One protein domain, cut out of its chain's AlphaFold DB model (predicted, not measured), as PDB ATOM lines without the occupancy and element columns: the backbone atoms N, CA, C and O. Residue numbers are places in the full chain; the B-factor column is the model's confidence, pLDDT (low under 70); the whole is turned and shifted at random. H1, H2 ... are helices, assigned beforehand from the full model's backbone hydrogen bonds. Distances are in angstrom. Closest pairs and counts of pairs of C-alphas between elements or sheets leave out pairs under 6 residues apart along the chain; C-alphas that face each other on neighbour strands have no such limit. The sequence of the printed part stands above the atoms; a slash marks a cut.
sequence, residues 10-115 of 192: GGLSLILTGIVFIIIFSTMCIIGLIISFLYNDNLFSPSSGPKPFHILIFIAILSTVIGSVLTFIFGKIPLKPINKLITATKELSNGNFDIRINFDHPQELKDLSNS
ATOM      1  N   GLY A  10     118.067 133.883 139.623       55.78
ATOM      2  CA  GLY A  10     119.000 134.237 138.552       55.78
ATOM      3  C   GLY A  10     119.218 135.742 138.393       55.78
ATOM      4  O   GLY A  10     120.349 136.167 138.213       55.78
ATOM      5  N   GLY A  11     118.166 136.561 138.498       60.66
ATOM      6  CA  GLY A  11     118.230 137.976 138.105       60.66
ATOM      7  C   GLY A  11     119.182 138.822 138.953       60.66
ATOM      8  O   GLY A  11     120.047 139.506 138.417       60.66
ATOM      9  N   LEU A  12     119.062 138.745 140.281       62.91
ATOM     10  CA  LEU A  12     119.868 139.568 141.191       62.91
ATOM     11  C   LEU A  12     121.333 139.106 141.229       62.91
ATOM     12  O   LEU A  12     122.245 139.930 141.244       62.91
ATOM     13  N   SER A  13     121.555 137.788 141.157       65.12
ATOM     14  CA  SER A  13     122.892 137.212 140.999       65.12
ATOM     15  C   SER A  13     123.527 137.631 139.675       65.12
ATOM     16  O   SER A  13     124.694 137.994 139.682       65.12
ATOM     17  N   LEU A  14     122.781 137.609 138.562       66.06
ATOM     18  CA  LEU A  14     123.273 138.009 137.239       66.06
ATOM     19  C   LEU A  14     123.725 139.471 137.220       66.06
ATOM     20  O   LEU A  14     124.786 139.779 136.678       66.06
ATOM     21  N   ILE A  15     122.951 140.358 137.852       70.12
ATOM     22  CA  ILE A  15     123.294 141.780 137.968       70.12
ATOM     23  C   ILE A  15     124.586 141.950 138.773       70.12
ATOM     24  O   ILE A  15     125.507 142.619 138.312       70.12
ATOM     25  N   LEU A  16     124.693 141.299 139.935       70.75
ATOM     26  CA  LEU A  16     125.895 141.368 140.768       70.75
ATOM     27  C   LEU A  16     127.130 140.822 140.031       70.75
ATOM     28  O   LEU A  16     128.187 141.451 140.041       70.75
ATOM     29  N   THR A  17     126.997 139.687 139.341       73.19
ATOM     30  CA  THR A  17     128.089 139.101 138.549       73.19
ATOM     31  C   THR A  17     128.489 139.990 137.379       73.19
ATOM     32  O   THR A  17     129.678 140.132 137.107       73.19
ATOM     33  N   GLY A  18     127.520 140.645 136.733       74.31
ATOM     34  CA  GLY A  18     127.779 141.621 135.680       74.31
ATOM     35  C   GLY A  18     128.583 142.812 136.196       74.31
ATOM     36  O   GLY A  18     129.569 143.196 135.574       74.31
ATOM     37  N   ILE A  19     128.232 143.342 137.373       78.50
ATOM     38  CA  ILE A  19     128.960 144.451 138.011       78.50
ATOM     39  C   ILE A  19     130.404 144.047 138.332       78.50
ATOM     40  O   ILE A  19     131.333 144.772 137.981       78.50
ATOM     41  N   VAL A  20     130.613 142.878 138.947       75.75
ATOM     42  CA  VAL A  20     131.961 142.382 139.275       75.75
ATOM     43  C   VAL A  20     132.797 142.192 138.009       75.75
ATOM     44  O   VAL A  20     133.953 142.612 137.970       75.75
ATOM     45  N   PHE A  21     132.215 141.623 136.952       77.62
ATOM     46  CA  PHE A  21     132.901 141.447 135.675       77.62
ATOM     47  C   PHE A  21     133.295 142.787 135.040       77.62
ATOM     48  O   PHE A  21     134.430 142.938 134.594       77.62
ATOM     49  N   ILE A  22     132.403 143.784 135.055       81.25
ATOM     50  CA  ILE A  22     132.678 145.133 134.537       81.25
ATOM     51  C   ILE A  22     133.817 145.801 135.317       81.25
ATOM     52  O   ILE A  22     134.708 146.387 134.703       81.25
ATOM     53  N   ILE A  23     133.833 145.688 136.649       82.19
ATOM     54  CA  ILE A  23     134.903 146.251 137.489       82.19
ATOM     55  C   ILE A  23     136.248 145.588 137.161       82.19
ATOM     56  O   ILE A  23     137.252 146.275 136.965       82.19
ATOM     57  N   ILE A  24     136.272 144.257 137.048       78.62
ATOM     58  CA  ILE A  24     137.482 143.501 136.703       78.62
ATOM     59  C   ILE A  24     137.975 143.867 135.294       78.62
ATOM     60  O   ILE A  24     139.161 144.108 135.088       78.62
ATOM     61  N   PHE A  25     137.069 143.969 134.324       79.44
ATOM     62  CA  PHE A  25     137.412 144.340 132.954       79.44
ATOM     63  C   PHE A  25     137.943 145.778 132.867       79.44
ATOM     64  O   PHE A  25     138.979 146.026 132.253       79.44
ATOM     65  N   SER A  26     137.282 146.722 133.542       80.94
ATOM     66  CA  SER A  26     137.696 148.127 133.577       80.94
ATOM     67  C   SER A  26     139.071 148.296 134.219       80.94
ATOM     68  O   SER A  26     139.919 149.002 133.677       80.94
ATOM     69  N   THR A  27     139.321 147.637 135.354       81.06
ATOM     70  CA  THR A  27     140.632 147.685 136.026       81.06
ATOM     71  C   THR A  27     141.733 147.078 135.156       81.06
ATOM     72  O   THR A  27     142.823 147.642 135.065       81.06
ATOM     73  N   MET A  28     141.435 145.999 134.427       79.38
ATOM     74  CA  MET A  28     142.375 145.375 133.496       79.38
ATOM     75  C   MET A  28     142.721 146.267 132.297       79.38
ATOM     76  O   MET A  28     143.893 146.381 131.938       79.38
ATOM     77  N   CYS A  29     141.731 146.944 131.708       78.69
ATOM     78  CA  CYS A  29     141.953 147.897 130.620       78.69
ATOM     79  C   CYS A  29     142.826 149.080 131.060       78.69
ATOM     80  O   CYS A  29     143.737 149.469 130.332       78.69
ATOM     81  N   ILE A  30     142.596 149.614 132.264       82.75
ATOM     82  CA  ILE A  30     143.391 150.722 132.817       82.75
ATOM     83  C   ILE A  30     144.858 150.302 132.984       82.75
ATOM     84  O   ILE A  30     145.753 151.009 132.527       82.75
ATOM     85  N   ILE A  31     145.112 149.129 133.576       79.19
ATOM     86  CA  ILE A  31     146.474 148.597 133.743       79.19
ATOM     87  C   ILE A  31     147.146 148.382 132.378       79.19
ATOM     88  O   ILE A  31     148.308 148.742 132.199       79.19
ATOM     89  N   GLY A  32     146.409 147.850 131.397       76.75
ATOM     90  CA  GLY A  32     146.909 147.659 130.035       76.75
ATOM     91  C   GLY A  32     147.330 148.964 129.353       76.75
ATOM     92  O   GLY A  32     148.415 149.029 128.775       76.75
ATOM     93  N   LEU A  33     146.516 150.017 129.473       80.94
ATOM     94  CA  LEU A  33     146.818 151.339 128.919       80.94
ATOM     95  C   LEU A  33     148.045 151.972 129.583       80.94
ATOM     96  O   LEU A  33     148.903 152.496 128.877       80.94
ATOM     97  N   ILE A  34     148.168 151.871 130.912       80.44
ATOM     98  CA  ILE A  34     149.329 152.385 131.655       80.44
ATOM     99  C   ILE A  34     150.615 151.688 131.191       80.44
ATOM    100  O   ILE A  34     151.601 152.356 130.887       80.44
ATOM    101  N   ILE A  35     150.607 150.355 131.077       75.81
ATOM    102  CA  ILE A  35     151.777 149.589 130.617       75.81
ATOM    103  C   ILE A  35     152.131 149.942 129.166       75.81
ATOM    104  O   ILE A  35     153.307 150.110 128.845       75.81
ATOM    105  N   SER A  36     151.130 150.084 128.291       75.44
ATOM    106  CA  SER A  36     151.352 150.458 126.890       75.44
ATOM    107  C   SER A  36     151.938 151.865 126.752       75.44
ATOM    108  O   SER A  36     152.833 152.071 125.935       75.44
ATOM    109  N   PHE A  37     151.454 152.821 127.548       78.94
ATOM    110  CA  PHE A  37     151.957 154.194 127.572       78.94
ATOM    111  C   PHE A  37     153.417 154.245 128.044       78.94
ATOM    112  O   PHE A  37     154.268 154.812 127.363       78.94
ATOM    113  N   LEU A  38     153.735 153.550 129.144       73.94
ATOM    114  CA  LEU A  38     155.097 153.482 129.690       73.94
ATOM    115  C   LEU A  38     156.116 152.855 128.723       73.94
ATOM    116  O   LEU A  38     157.288 153.229 128.747       73.94
ATOM    117  N   TYR A  39     155.690 151.905 127.884       72.44
ATOM    118  CA  TYR A  39     156.565 151.278 126.888       72.44
ATOM    119  C   TYR A  39     156.772 152.162 125.649       72.44
ATOM    120  O   TYR A  39     157.866 152.186 125.087       72.44
ATOM    121  N   ASN A  40     155.742 152.903 125.228       70.12
ATOM    122  CA  ASN A  40     155.820 153.801 124.074       70.12
ATOM    123  C   ASN A  40     156.784 154.975 124.307       70.12
ATOM    124  O   ASN A  40     157.531 155.336 123.402       70.12
ATOM    125  N   ASP A  41     156.830 155.514 125.528       70.62
ATOM    126  CA  ASP A  41     157.744 156.607 125.892       70.62
ATOM    127  C   ASP A  41     159.206 156.150 126.074       70.62
ATOM    128  O   ASP A  41     160.061 156.940 126.473       70.62
ATOM    129  N   ASN A  42     159.525 154.876 125.788       63.06
ATOM    130  CA  ASN A  42     160.862 154.273 125.914       63.06
ATOM    131  C   ASN A  42     161.497 154.406 127.319       63.06
ATOM    132  O   ASN A  42     162.674 154.099 127.506       63.06
ATOM    133  N   LEU A  43     160.707 154.827 128.315       61.59
ATOM    134  CA  LEU A  43     161.126 155.101 129.691       61.59
ATOM    135  C   LEU A  43     161.565 153.820 130.423       61.59
ATOM    136  O   LEU A  43     162.378 153.864 131.342       61.59
ATOM    137  N   PHE A  44     161.045 152.670 129.983       59.19
ATOM    138  CA  PHE A  44     161.418 151.331 130.427       59.19
ATOM    139  C   PHE A  44     161.640 150.434 129.202       59.19
ATOM    140  O   PHE A  44     160.737 149.722 128.772       59.19
ATOM    141  N   SER A  45     162.851 150.442 128.638       62.81
ATOM    142  CA  SER A  45     163.326 149.352 127.775       62.81
ATOM    143  C   SER A  45     163.881 148.240 128.677       62.81
ATOM    144  O   SER A  45     164.979 148.396 129.217       62.81
ATOM    145  N   PRO A  46     163.161 147.124 128.904       58.94
ATOM    146  CA  PRO A  46     163.656 146.065 129.766       58.94
ATOM    147  C   PRO A  46     164.769 145.334 129.013       58.94
ATOM    148  O   PRO A  46     164.501 144.564 128.096       58.94
ATOM    149  N   SER A  47     166.026 145.562 129.395       59.69
ATOM    150  CA  SER A  47     167.191 144.961 128.727       59.69
ATOM    151  C   SER A  47     167.303 143.439 128.921       59.69
ATOM    152  O   SER A  47     168.147 142.807 128.294       59.69
ATOM    153  N   SER A  48     166.471 142.831 129.780       57.59
ATOM    154  CA  SER A  48     166.519 141.390 130.097       57.59
ATOM    155  C   SER A  48     165.224 140.805 130.710       57.59
ATOM    156  O   SER A  48     165.257 139.742 131.324       57.59
ATOM    157  N   GLY A  49     164.065 141.464 130.549       62.50
ATOM    158  CA  GLY A  49     162.776 141.017 131.117       62.50
ATOM    159  C   GLY A  49     161.797 140.411 130.094       62.50
ATOM    160  O   GLY A  49     161.926 140.668 128.895       62.50
ATOM    161  N   PRO A  50     160.788 139.625 130.530       62.53
ATOM    162  CA  PRO A  50     159.734 139.126 129.646       62.53
ATOM    163  C   PRO A  50     158.961 140.288 129.008       62.53
ATOM    164  O   PRO A  50     158.641 141.277 129.668       62.53
ATOM    165  N   LYS A  51     158.646 140.162 127.712       69.50
ATOM    166  CA  LYS A  51     157.919 141.195 126.957       69.50
ATOM    167  C   LYS A  51     156.591 141.535 127.655       69.50
ATOM    168  O   LYS A  51     155.906 140.612 128.107       69.50
ATOM    169  N   PRO A  52     156.167 142.814 127.667       69.56
ATOM    170  CA  PRO A  52     154.964 143.270 128.381       69.56
ATOM    171  C   PRO A  52     153.689 142.502 127.990       69.56
ATOM    172  O   PRO A  52     152.790 142.326 128.807       69.56
ATOM    173  N   PHE A  53     153.643 141.952 126.774       71.69
ATOM    174  CA  PHE A  53     152.554 141.106 126.287       71.69
ATOM    175  C   PHE A  53     152.289 139.857 127.152       71.69
ATOM    176  O   PHE A  53     151.133 139.514 127.396       71.69
ATOM    177  N   HIS A  54     153.331 139.196 127.672       72.38
ATOM    178  CA  HIS A  54     153.156 138.007 128.518       72.38
ATOM    179  C   HIS A  54     152.558 138.353 129.886       72.38
ATOM    180  O   HIS A  54     151.740 137.596 130.407       72.38
ATOM    181  N   ILE A  55     152.918 139.515 130.438       73.81
ATOM    182  CA  ILE A  55     152.375 140.016 131.709       73.81
ATOM    183  C   ILE A  55     150.884 140.342 131.553       73.81
ATOM    184  O   ILE A  55     150.082 139.966 132.405       73.81
ATOM    185  N   LEU A  56     150.487 140.958 130.433       75.62
ATOM    186  CA  LEU A  56     149.079 141.251 130.140       75.62
ATOM    187  C   LEU A  56     148.234 139.980 130.007       75.62
ATOM    188  O   LEU A  56     147.159 139.895 130.600       75.62
ATOM    189  N   ILE A  57     148.731 138.972 129.282       77.94
ATOM    190  CA  ILE A  57     148.043 137.679 129.150       77.94
ATOM    191  C   ILE A  57     147.889 137.002 130.515       77.94
ATOM    192  O   ILE A  57     146.816 136.488 130.829       77.94
ATOM    193  N   PHE A  58     148.933 137.024 131.346       76.12
ATOM    194  CA  PHE A  58     148.889 136.424 132.677       76.12
ATOM    195  C   PHE A  58     147.832 137.086 133.575       76.12
ATOM    196  O   PHE A  58     147.029 136.388 134.196       76.12
ATOM    197  N   ILE A  59     147.768 138.422 133.587       76.62
ATOM    198  CA  ILE A  59     146.760 139.182 134.347       76.62
ATOM    199  C   ILE A  59     145.343 138.900 133.822       76.62
ATOM    200  O   ILE A  59     144.422 138.751 134.623       76.62
ATOM    201  N   ALA A  60     145.166 138.759 132.504       78.81
ATOM    202  CA  ALA A  60     143.872 138.442 131.894       78.81
ATOM    203  C   ALA A  60     143.340 137.052 132.250       78.81
ATOM    204  O   ALA A  60     142.147 136.876 132.510       78.81
ATOM    205  N   ILE A  61     144.226 136.062 132.310       81.44
ATOM    206  CA  ILE A  61     143.861 134.721 132.767       81.44
ATOM    207  C   ILE A  61     143.498 134.770 134.253       81.44
ATOM    208  O   ILE A  61     142.449 134.264 134.652       81.44
ATOM    209  N   LEU A  62     144.325 135.429 135.069       77.62
ATOM    210  CA  LEU A  62     144.115 135.525 136.512       77.62
ATOM    211  C   LEU A  62     142.787 136.217 136.857       77.62
ATOM    212  O   LEU A  62     142.043 135.741 137.713       77.62
ATOM    213  N   SER A  63     142.453 137.299 136.157       80.44
ATOM    214  CA  SER A  63     141.222 138.060 136.367       80.44
ATOM    215  C   SER A  63     139.968 137.255 135.997       80.44
ATOM    216  O   SER A  63     138.985 137.260 136.741       80.44
ATOM    217  N   THR A  64     140.034 136.482 134.910       82.38
ATOM    218  CA  THR A  64     138.961 135.575 134.473       82.38
ATOM    219  C   THR A  64     138.719 134.462 135.493       82.38
ATOM    220  O   THR A  64     137.570 134.139 135.815       82.38
ATOM    221  N   VAL A  65     139.793 133.898 136.053       81.25
ATOM    222  CA  VAL A  65     139.712 132.874 137.103       81.25
ATOM    223  C   VAL A  65     139.085 133.456 138.371       81.25
ATOM    224  O   VAL A  65     138.127 132.887 138.894       81.25
ATOM    225  N   ILE A  66     139.549 134.623 138.832       80.06
ATOM    226  CA  ILE A  66     139.015 135.295 140.027       80.06
ATOM    227  C   ILE A  66     137.533 135.649 139.847       80.06
ATOM    228  O   ILE A  66     136.724 135.363 140.730       80.06
ATOM    229  N   GLY A  67     137.150 136.209 138.696       78.75
ATOM    230  CA  GLY A  67     135.758 136.548 138.388       78.75
ATOM    231  C   GLY A  67     134.838 135.326 138.370       78.75
ATOM    232  O   GLY A  67     133.721 135.380 138.894       78.75
ATOM    233  N   SER A  68     135.322 134.198 137.843       80.06
ATOM    234  CA  SER A  68     134.583 132.928 137.836       80.06
ATOM    235  C   SER A  68     134.385 132.376 139.251       80.06
ATOM    236  O   SER A  68     133.284 131.949 139.602       80.06
ATOM    237  N   VAL A  69     135.421 132.438 140.097       80.25
ATOM    238  CA  VAL A  69     135.354 132.005 141.503       80.25
ATOM    239  C   VAL A  69     134.407 132.895 142.311       80.25
ATOM    240  O   VAL A  69     133.536 132.382 143.011       80.25
ATOM    241  N   LEU A  70     134.517 134.219 142.169       75.75
ATOM    242  CA  LEU A  70     133.604 135.178 142.797       75.75
ATOM    243  C   LEU A  70     132.160 134.907 142.375       75.75
ATOM    244  O   LEU A  70     131.287 134.784 143.227       75.75
ATOM    245  N   THR A  71     131.907 134.726 141.080       77.81
ATOM    246  CA  THR A  71     130.573 134.399 140.559       77.81
ATOM    247  C   THR A  71     130.014 133.119 141.176       77.81
ATOM    248  O   THR A  71     128.856 133.082 141.588       77.81
ATOM    249  N   PHE A  72     130.837 132.080 141.308       75.31
ATOM    250  CA  PHE A  72     130.424 130.828 141.934       75.31
ATOM    251  C   PHE A  72     130.121 130.968 143.438       75.31
ATOM    252  O   PHE A  72     129.238 130.277 143.946       75.31
ATOM    253  N   ILE A  73     130.825 131.855 144.152       71.62
ATOM    254  CA  ILE A  73     130.609 132.128 145.584       71.62
ATOM    255  C   ILE A  73     129.369 133.007 145.791       71.62
ATOM    256  O   ILE A  73     128.464 132.640 146.540       71.62
ATOM    257  N   PHE A  74     129.289 134.148 145.104       70.94
ATOM    258  CA  PHE A  74     128.200 135.115 145.248       70.94
ATOM    259  C   PHE A  74     126.881 134.625 144.638       70.94
ATOM    260  O   PHE A  74     125.813 134.907 145.180       70.94
ATOM    261  N   GLY A  75     126.932 133.811 143.579       66.19
ATOM    262  CA  GLY A  75     125.745 133.158 143.016       66.19
ATOM    263  C   GLY A  75     125.084 132.151 143.960       66.19
ATOM    264  O   GLY A  75     123.959 131.717 143.716       66.19
ATOM    265  N   LYS A  76     125.751 131.805 145.066       64.88
ATOM    266  CA  LYS A  76     125.201 130.973 146.141       64.88
ATOM    267  C   LYS A  76     124.660 131.774 147.324       64.88
ATOM    268  O   LYS A  76     124.257 131.143 148.302       64.88
ATOM    269  N   ILE A  77     124.610 133.115 147.269       69.44
ATOM    270  CA  ILE A  77     123.950 133.901 148.325       69.44
ATOM    271  C   ILE A  77     122.509 133.384 148.486       69.44
ATOM    272  O   ILE A  77     121.727 133.399 147.527       69.44
ATOM    273  N   PRO A  78     122.123 132.905 149.681       68.62
ATOM    274  CA  PRO A  78     120.828 132.279 149.865       68.62
ATOM    275  C   PRO A  78     119.742 133.356 149.923       68.62
ATOM    276  O   PRO A  78     119.540 133.975 150.957       68.62
ATOM    277  N   LEU A  79     118.960 133.532 148.850       81.56
ATOM    278  CA  LEU A  79     117.734 134.359 148.893       81.56
ATOM    279  C   LEU A  79     116.546 133.613 149.535       81.56
ATOM    280  O   LEU A  79     115.434 134.130 149.622       81.56
ATOM    281  N   LYS A  80     116.766 132.373 149.993       83.31
ATOM    282  CA  LYS A  80     115.761 131.557 150.688       83.31
ATOM    283  C   LYS A  80     115.136 132.274 151.901       83.31
ATOM    284  O   LYS A  80     113.916 132.180 152.029       83.31
ATOM    285  N   PRO A  81     115.886 133.002 152.756       88.44
ATOM    286  CA  PRO A  81     115.298 133.749 153.865       88.44
ATOM    287  C   PRO A  81     114.372 134.875 153.395       88.44
ATOM    288  O   PRO A  81     113.269 135.005 153.916       88.44
ATOM    289  N   ILE A  82     114.759 135.614 152.350       89.69
ATOM    290  CA  ILE A  82     113.935 136.687 151.774       89.69
ATOM    291  C   ILE A  82     112.625 136.124 151.221       89.69
ATOM    292  O   ILE A  82     111.555 136.632 151.540       89.69
ATOM    293  N   ASN A  83     112.683 135.023 150.470       88.88
ATOM    294  CA  ASN A  83     111.469 134.381 149.965       88.88
ATOM    295  C   ASN A  83     110.576 133.856 151.098       88.88
ATOM    296  O   ASN A  83     109.362 134.024 151.026       88.88
ATOM    297  N   LYS A  84     111.151 133.280 152.164       92.69
ATOM    298  CA  LYS A  84     110.377 132.833 153.334       92.69
ATOM    299  C   LYS A  84     109.671 134.007 154.020       92.69
ATOM    300  O   LYS A  84     108.508 133.861 154.382       92.69
ATOM    301  N   LEU A  85     110.336 135.158 154.150       94.69
ATOM    302  CA  LEU A  85     109.721 136.377 154.675       94.69
ATOM    303  C   LEU A  85     108.589 136.868 153.766       94.69
ATOM    304  O   LEU A  85     107.496 137.104 154.255       94.69
ATOM    305  N   ILE A  86     108.810 136.953 152.450       95.19
ATOM    306  CA  ILE A  86     107.775 137.366 151.486       95.19
ATOM    307  C   ILE A  86     106.542 136.462 151.590       95.19
ATOM    308  O   ILE A  86     105.414 136.951 151.621       95.19
ATOM    309  N   THR A  87     106.742 135.143 151.656       96.06
ATOM    310  CA  THR A  87     105.637 134.193 151.823       96.06
ATOM    311  C   THR A  87     104.927 134.393 153.159       96.06
ATOM    312  O   THR A  87     103.704 134.458 153.172       96.06
ATOM    313  N   ALA A  88     105.663 134.549 154.262       97.12
ATOM    314  CA  ALA A  88     105.065 134.773 155.575       97.12
ATOM    315  C   ALA A  88     104.273 136.088 155.641       97.12
ATOM    316  O   ALA A  88     103.163 136.102 156.162       97.12
ATOM    317  N   THR A  89     104.786 137.172 155.055       97.69
ATOM    318  CA  THR A  89     104.070 138.450 154.947       97.69
ATOM    319  C   THR A  89     102.804 138.318 154.105       97.69
ATOM    320  O   THR A  89     101.780 138.899 154.452       97.69
ATOM    321  N   LYS A  90     102.837 137.528 153.025       97.44
ATOM    322  CA  LYS A  90     101.649 137.263 152.206       97.44
ATOM    323  C   LYS A  90     100.583 136.490 152.989       97.44
ATOM    324  O   LYS A  90      99.416 136.865 152.948       97.44
ATOM    325  N   GLU A  91     100.979 135.456 153.728       97.44
ATOM    326  CA  GLU A  91     100.075 134.716 154.619       97.44
ATOM    327  C   GLU A  91      99.481 135.631 155.700       97.44
ATOM    328  O   GLU A  91      98.269 135.631 155.900       97.44
ATOM    329  N   LEU A  92     100.309 136.478 156.321       97.19
ATOM    330  CA  LEU A  92      99.866 137.461 157.310       97.19
ATOM    331  C   LEU A  92      98.837 138.438 156.720       97.19
ATOM    332  O   LEU A  92      97.796 138.668 157.325       97.19
ATOM    333  N   SER A  93      99.071 138.953 155.506       96.25
ATOM    334  CA  SER A  93      98.118 139.841 154.817       96.25
ATOM    335  C   SER A  93      96.804 139.161 154.426       96.25
ATOM    336  O   SER A  93      95.792 139.835 154.268       96.25
ATOM    337  N   ASN A  94      96.805 137.831 154.298       96.62
ATOM    338  CA  ASN A  94      95.604 137.038 154.039       96.62
ATOM    339  C   ASN A  94      94.834 136.691 155.331       96.62
ATOM    340  O   ASN A  94      93.864 135.939 155.269       96.62
ATOM    341  N   GLY A  95      95.258 137.210 156.490       94.75
ATOM    342  CA  GLY A  95      94.591 137.015 157.779       94.75
ATOM    343  C   GLY A  95      95.138 135.863 158.625       94.75
ATOM    344  O   GLY A  95      94.574 135.558 159.671       94.75
ATOM    345  N   ASN A  96      96.234 135.216 158.219       96.81
ATOM    346  CA  ASN A  96      96.890 134.204 159.047       96.81
ATOM    347  C   ASN A  96      97.845 134.871 160.053       96.81
ATOM    348  O   ASN A  96      99.048 134.970 159.812       96.81
ATOM    349  N   PHE A  97      97.310 135.332 161.187       96.50
ATOM    350  CA  PHE A  97      98.087 136.006 162.239       96.50
ATOM    351  C   PHE A  97      98.911 135.057 163.121       96.50
ATOM    352  O   PHE A  97      99.751 135.512 163.900       96.50
ATOM    353  N   ASP A  98      98.738 133.742 162.975       96.56
ATOM    354  CA  ASP A  98      99.500 132.719 163.702       96.56
ATOM    355  C   ASP A  98     100.819 132.351 163.012       96.56
ATOM    356  O   ASP A  98     101.648 131.633 163.576       96.56
ATOM    357  N   ILE A  99     101.059 132.865 161.799       96.75
ATOM    358  CA  ILE A  99     102.294 132.608 161.062       96.75
ATOM    359  C   ILE A  99     103.513 133.114 161.837       96.75
ATOM    360  O   ILE A  99     103.559 134.247 162.322       96.75
ATOM    361  N   ARG A 100     104.541 132.273 161.940       96.81
ATOM    362  CA  ARG A 100     105.815 132.627 162.568       96.81
ATOM    363  C   ARG A 100     106.976 132.269 161.661       96.81
ATOM    364  O   ARG A 100     106.963 131.248 160.970       96.81
ATOM    365  N   ILE A 101     108.009 133.098 161.702       96.69
ATOM    366  CA  ILE A 101     109.290 132.813 161.066       96.69
ATOM    367  C   ILE A 101     110.371 132.688 162.131       96.69
ATOM    368  O   ILE A 101     110.345 133.363 163.156       96.69
ATOM    369  N   ASN A 102     111.322 131.800 161.876       95.56
ATOM    370  CA  ASN A 102     112.540 131.691 162.660       95.56
ATOM    371  C   ASN A 102     113.723 131.598 161.695       95.56
ATOM    372  O   ASN A 102     113.713 130.755 160.782       95.56
ATOM    373  N   PHE A 103     114.689 132.484 161.901       93.56
ATOM    374  CA  PHE A 103     116.010 132.470 161.296       93.56
ATOM    375  C   PHE A 103     117.028 132.471 162.431       93.56
ATOM    376  O   PHE A 103     117.037 133.386 163.249       93.56
ATOM    377  N   ASP A 104     117.884 131.453 162.466       88.19
ATOM    378  CA  ASP A 104     118.875 131.330 163.536       88.19
ATOM    379  C   ASP A 104     120.064 132.279 163.305       88.19
ATOM    380  O   ASP A 104     120.565 132.882 164.251       88.19
ATOM    381  N   HIS A 105     120.469 132.459 162.040       84.06
ATOM    382  CA  HIS A 105     121.586 133.309 161.620       84.06
ATOM    383  C   HIS A 105     121.386 133.889 160.204       84.06
ATOM    384  O   HIS A 105     120.659 133.297 159.396       84.06
ATOM    385  N   PRO A 106     122.086 134.990 159.862       89.75
ATOM    386  CA  PRO A 106     122.881 135.843 160.757       89.75
ATOM    387  C   PRO A 106     121.992 136.637 161.735       89.75
ATOM    388  O   PRO A 106     120.764 136.546 161.664       89.75
ATOM    389  N   GLN A 107     122.597 137.352 162.689       93.31
ATOM    390  CA  GLN A 107     121.869 138.015 163.783       93.31
ATOM    391  C   GLN A 107     120.800 138.989 163.259       93.31
ATOM    392  O   GLN A 107     119.694 139.031 163.787       93.31
ATOM    393  N   GLU A 108     121.073 139.667 162.148       92.88
ATOM    394  CA  GLU A 108     120.152 140.587 161.485       92.88
ATOM    395  C   GLU A 108     118.865 139.883 161.025       92.88
ATOM    396  O   GLU A 108     117.774 140.446 161.106       92.88
ATOM    397  N   LEU A 109     118.958 138.624 160.575       93.12
ATOM    398  CA  LEU A 109     117.776 137.839 160.206       93.12
ATOM    399  C   LEU A 109     117.006 137.338 161.431       93.12
ATOM    400  O   LEU A 109     115.780 137.198 161.374       93.12
ATOM    401  N   LYS A 110     117.698 137.071 162.538       94.81
ATOM    402  CA  LYS A 110     117.051 136.722 163.804       94.81
ATOM    403  C   LYS A 110     116.249 137.906 164.343       94.81
ATOM    404  O   LYS A 110     115.079 137.742 164.686       94.81
ATOM    405  N   ASP A 111     116.831 139.100 164.324       96.25
ATOM    406  CA  ASP A 111     116.148 140.333 164.725       96.25
ATOM    407  C   ASP A 111     114.941 140.611 163.820       96.25
ATOM    408  O   ASP A 111     113.847 140.895 164.310       96.25
ATOM    409  N   LEU A 112     115.089 140.406 162.507       95.19
ATOM    410  CA  LEU A 112     113.978 140.489 161.557       95.19
ATOM    411  C   LEU A 112     112.863 139.478 161.864       95.19
ATOM    412  O   LEU A 112     111.684 139.820 161.768       95.19
ATOM    413  N   SER A 113     113.216 138.252 162.263       96.94
ATOM    414  CA  SER A 113     112.241 137.231 162.670       96.94
ATOM    415  C   SER A 113     111.451 137.660 163.898       96.94
ATOM    416  O   SER A 113     110.228 137.535 163.918       96.94
ATOM    417  N   ASN A 114     112.136 138.200 164.907       97.44
ATOM    418  CA  ASN A 114     111.510 138.680 166.134       97.44
ATOM    419  C   ASN A 114     110.555 139.843 165.848       97.44
ATOM    420  O   ASN A 114     109.400 139.804 166.267       97.44
ATOM    421  N   SER A 115     111.003 140.831 165.071       97.69
ATOM    422  CA  SER A 115     110.177 141.973 164.669       97.69
ATOM    423  C   SER A 115     108.943 141.541 163.874       97.69
ATOM    424  O   SER A 115     107.837 141.992 164.167       97.69
TER     425      SER A 115
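What this domain is: This is residues 10 to 115 of the 192 residues of the protein "Histidine kinase" of uncultured Clostridium sp (UniProt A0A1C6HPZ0). A long helical hairpin, H1 and H2 side by side and running opposite ways, has a small, loosely joined head beyond its open end, where H2 leads on into H3. The head holds H3, the link that folds back after it and the short H4, while the loop at the hairpin's other end sticks out with residues 45 to 51. The printed part has 106 residues with four named helices, in the order H1, H2, H3, H4, and no named strand; its class is all helix. The whole is extended, with a radius of gyration of the C-alphas of 24.0 A, and its C-alphas span 77 by 22 by 19 A, the outline of a rod.

How they stand to each other: The longest helix is H1, residues 10 to 40. It touches H2, residues 52 to 74, with 13 pairs of C-alphas within 8 A. The closest C-alphas of the two are those of Thr 17 and Thr 71, 5.7 A apart. Their lines stand at a shallow tilt of 15 degrees, opposite ways, and their centres are 10.1 A apart; the two form a helical hairpin. H3, residues 80 to 93, is apart from both H1 and H2. H4, residues 107 to 115, is apart from H1 and H2 too. H3 and H4 are close but not clearly touching, with 1 pair of C-alphas within 8 A, those of Pro 81 and Leu 109 at 7.9 A. They run the same way at a shallow tilt of 7 degrees. In H1, H2, H3 and H4 every O i to N i+4 pair is within hydrogen-bond range.

Where its parts are: H1 has 31 residues and measures 44.1 A from C-alpha 10 at (119.000, 134.237, 138.552) to C-alpha 40 at (155.820, 153.801, 124.074). H2 has 23 residues and measures 32.7 A. H3 has 14 residues and measures 19.9 A from first to last C-alpha. H4 has 9 residues, measures 12.4 A and ends with C-alpha 115 at (110.177, 141.973, 164.669).

The domain as a whole: The two C-alphas farthest apart are those of Ser 47 and Gly 95, at 78.6 A. The printed part has no cut. The links from H1 to H2, 11 residues, and from H3 to H4, 13 residues, are long; the link from H2 to H3, 5 residues, is tight. Residues 45 to 51 stand free. The mean pLDDT of the printed part, in this predicted model, is 80.3, and 20 printed residues are under 70, a low confidence: residues 10 to 14, 42 to 52 and 75 to 78.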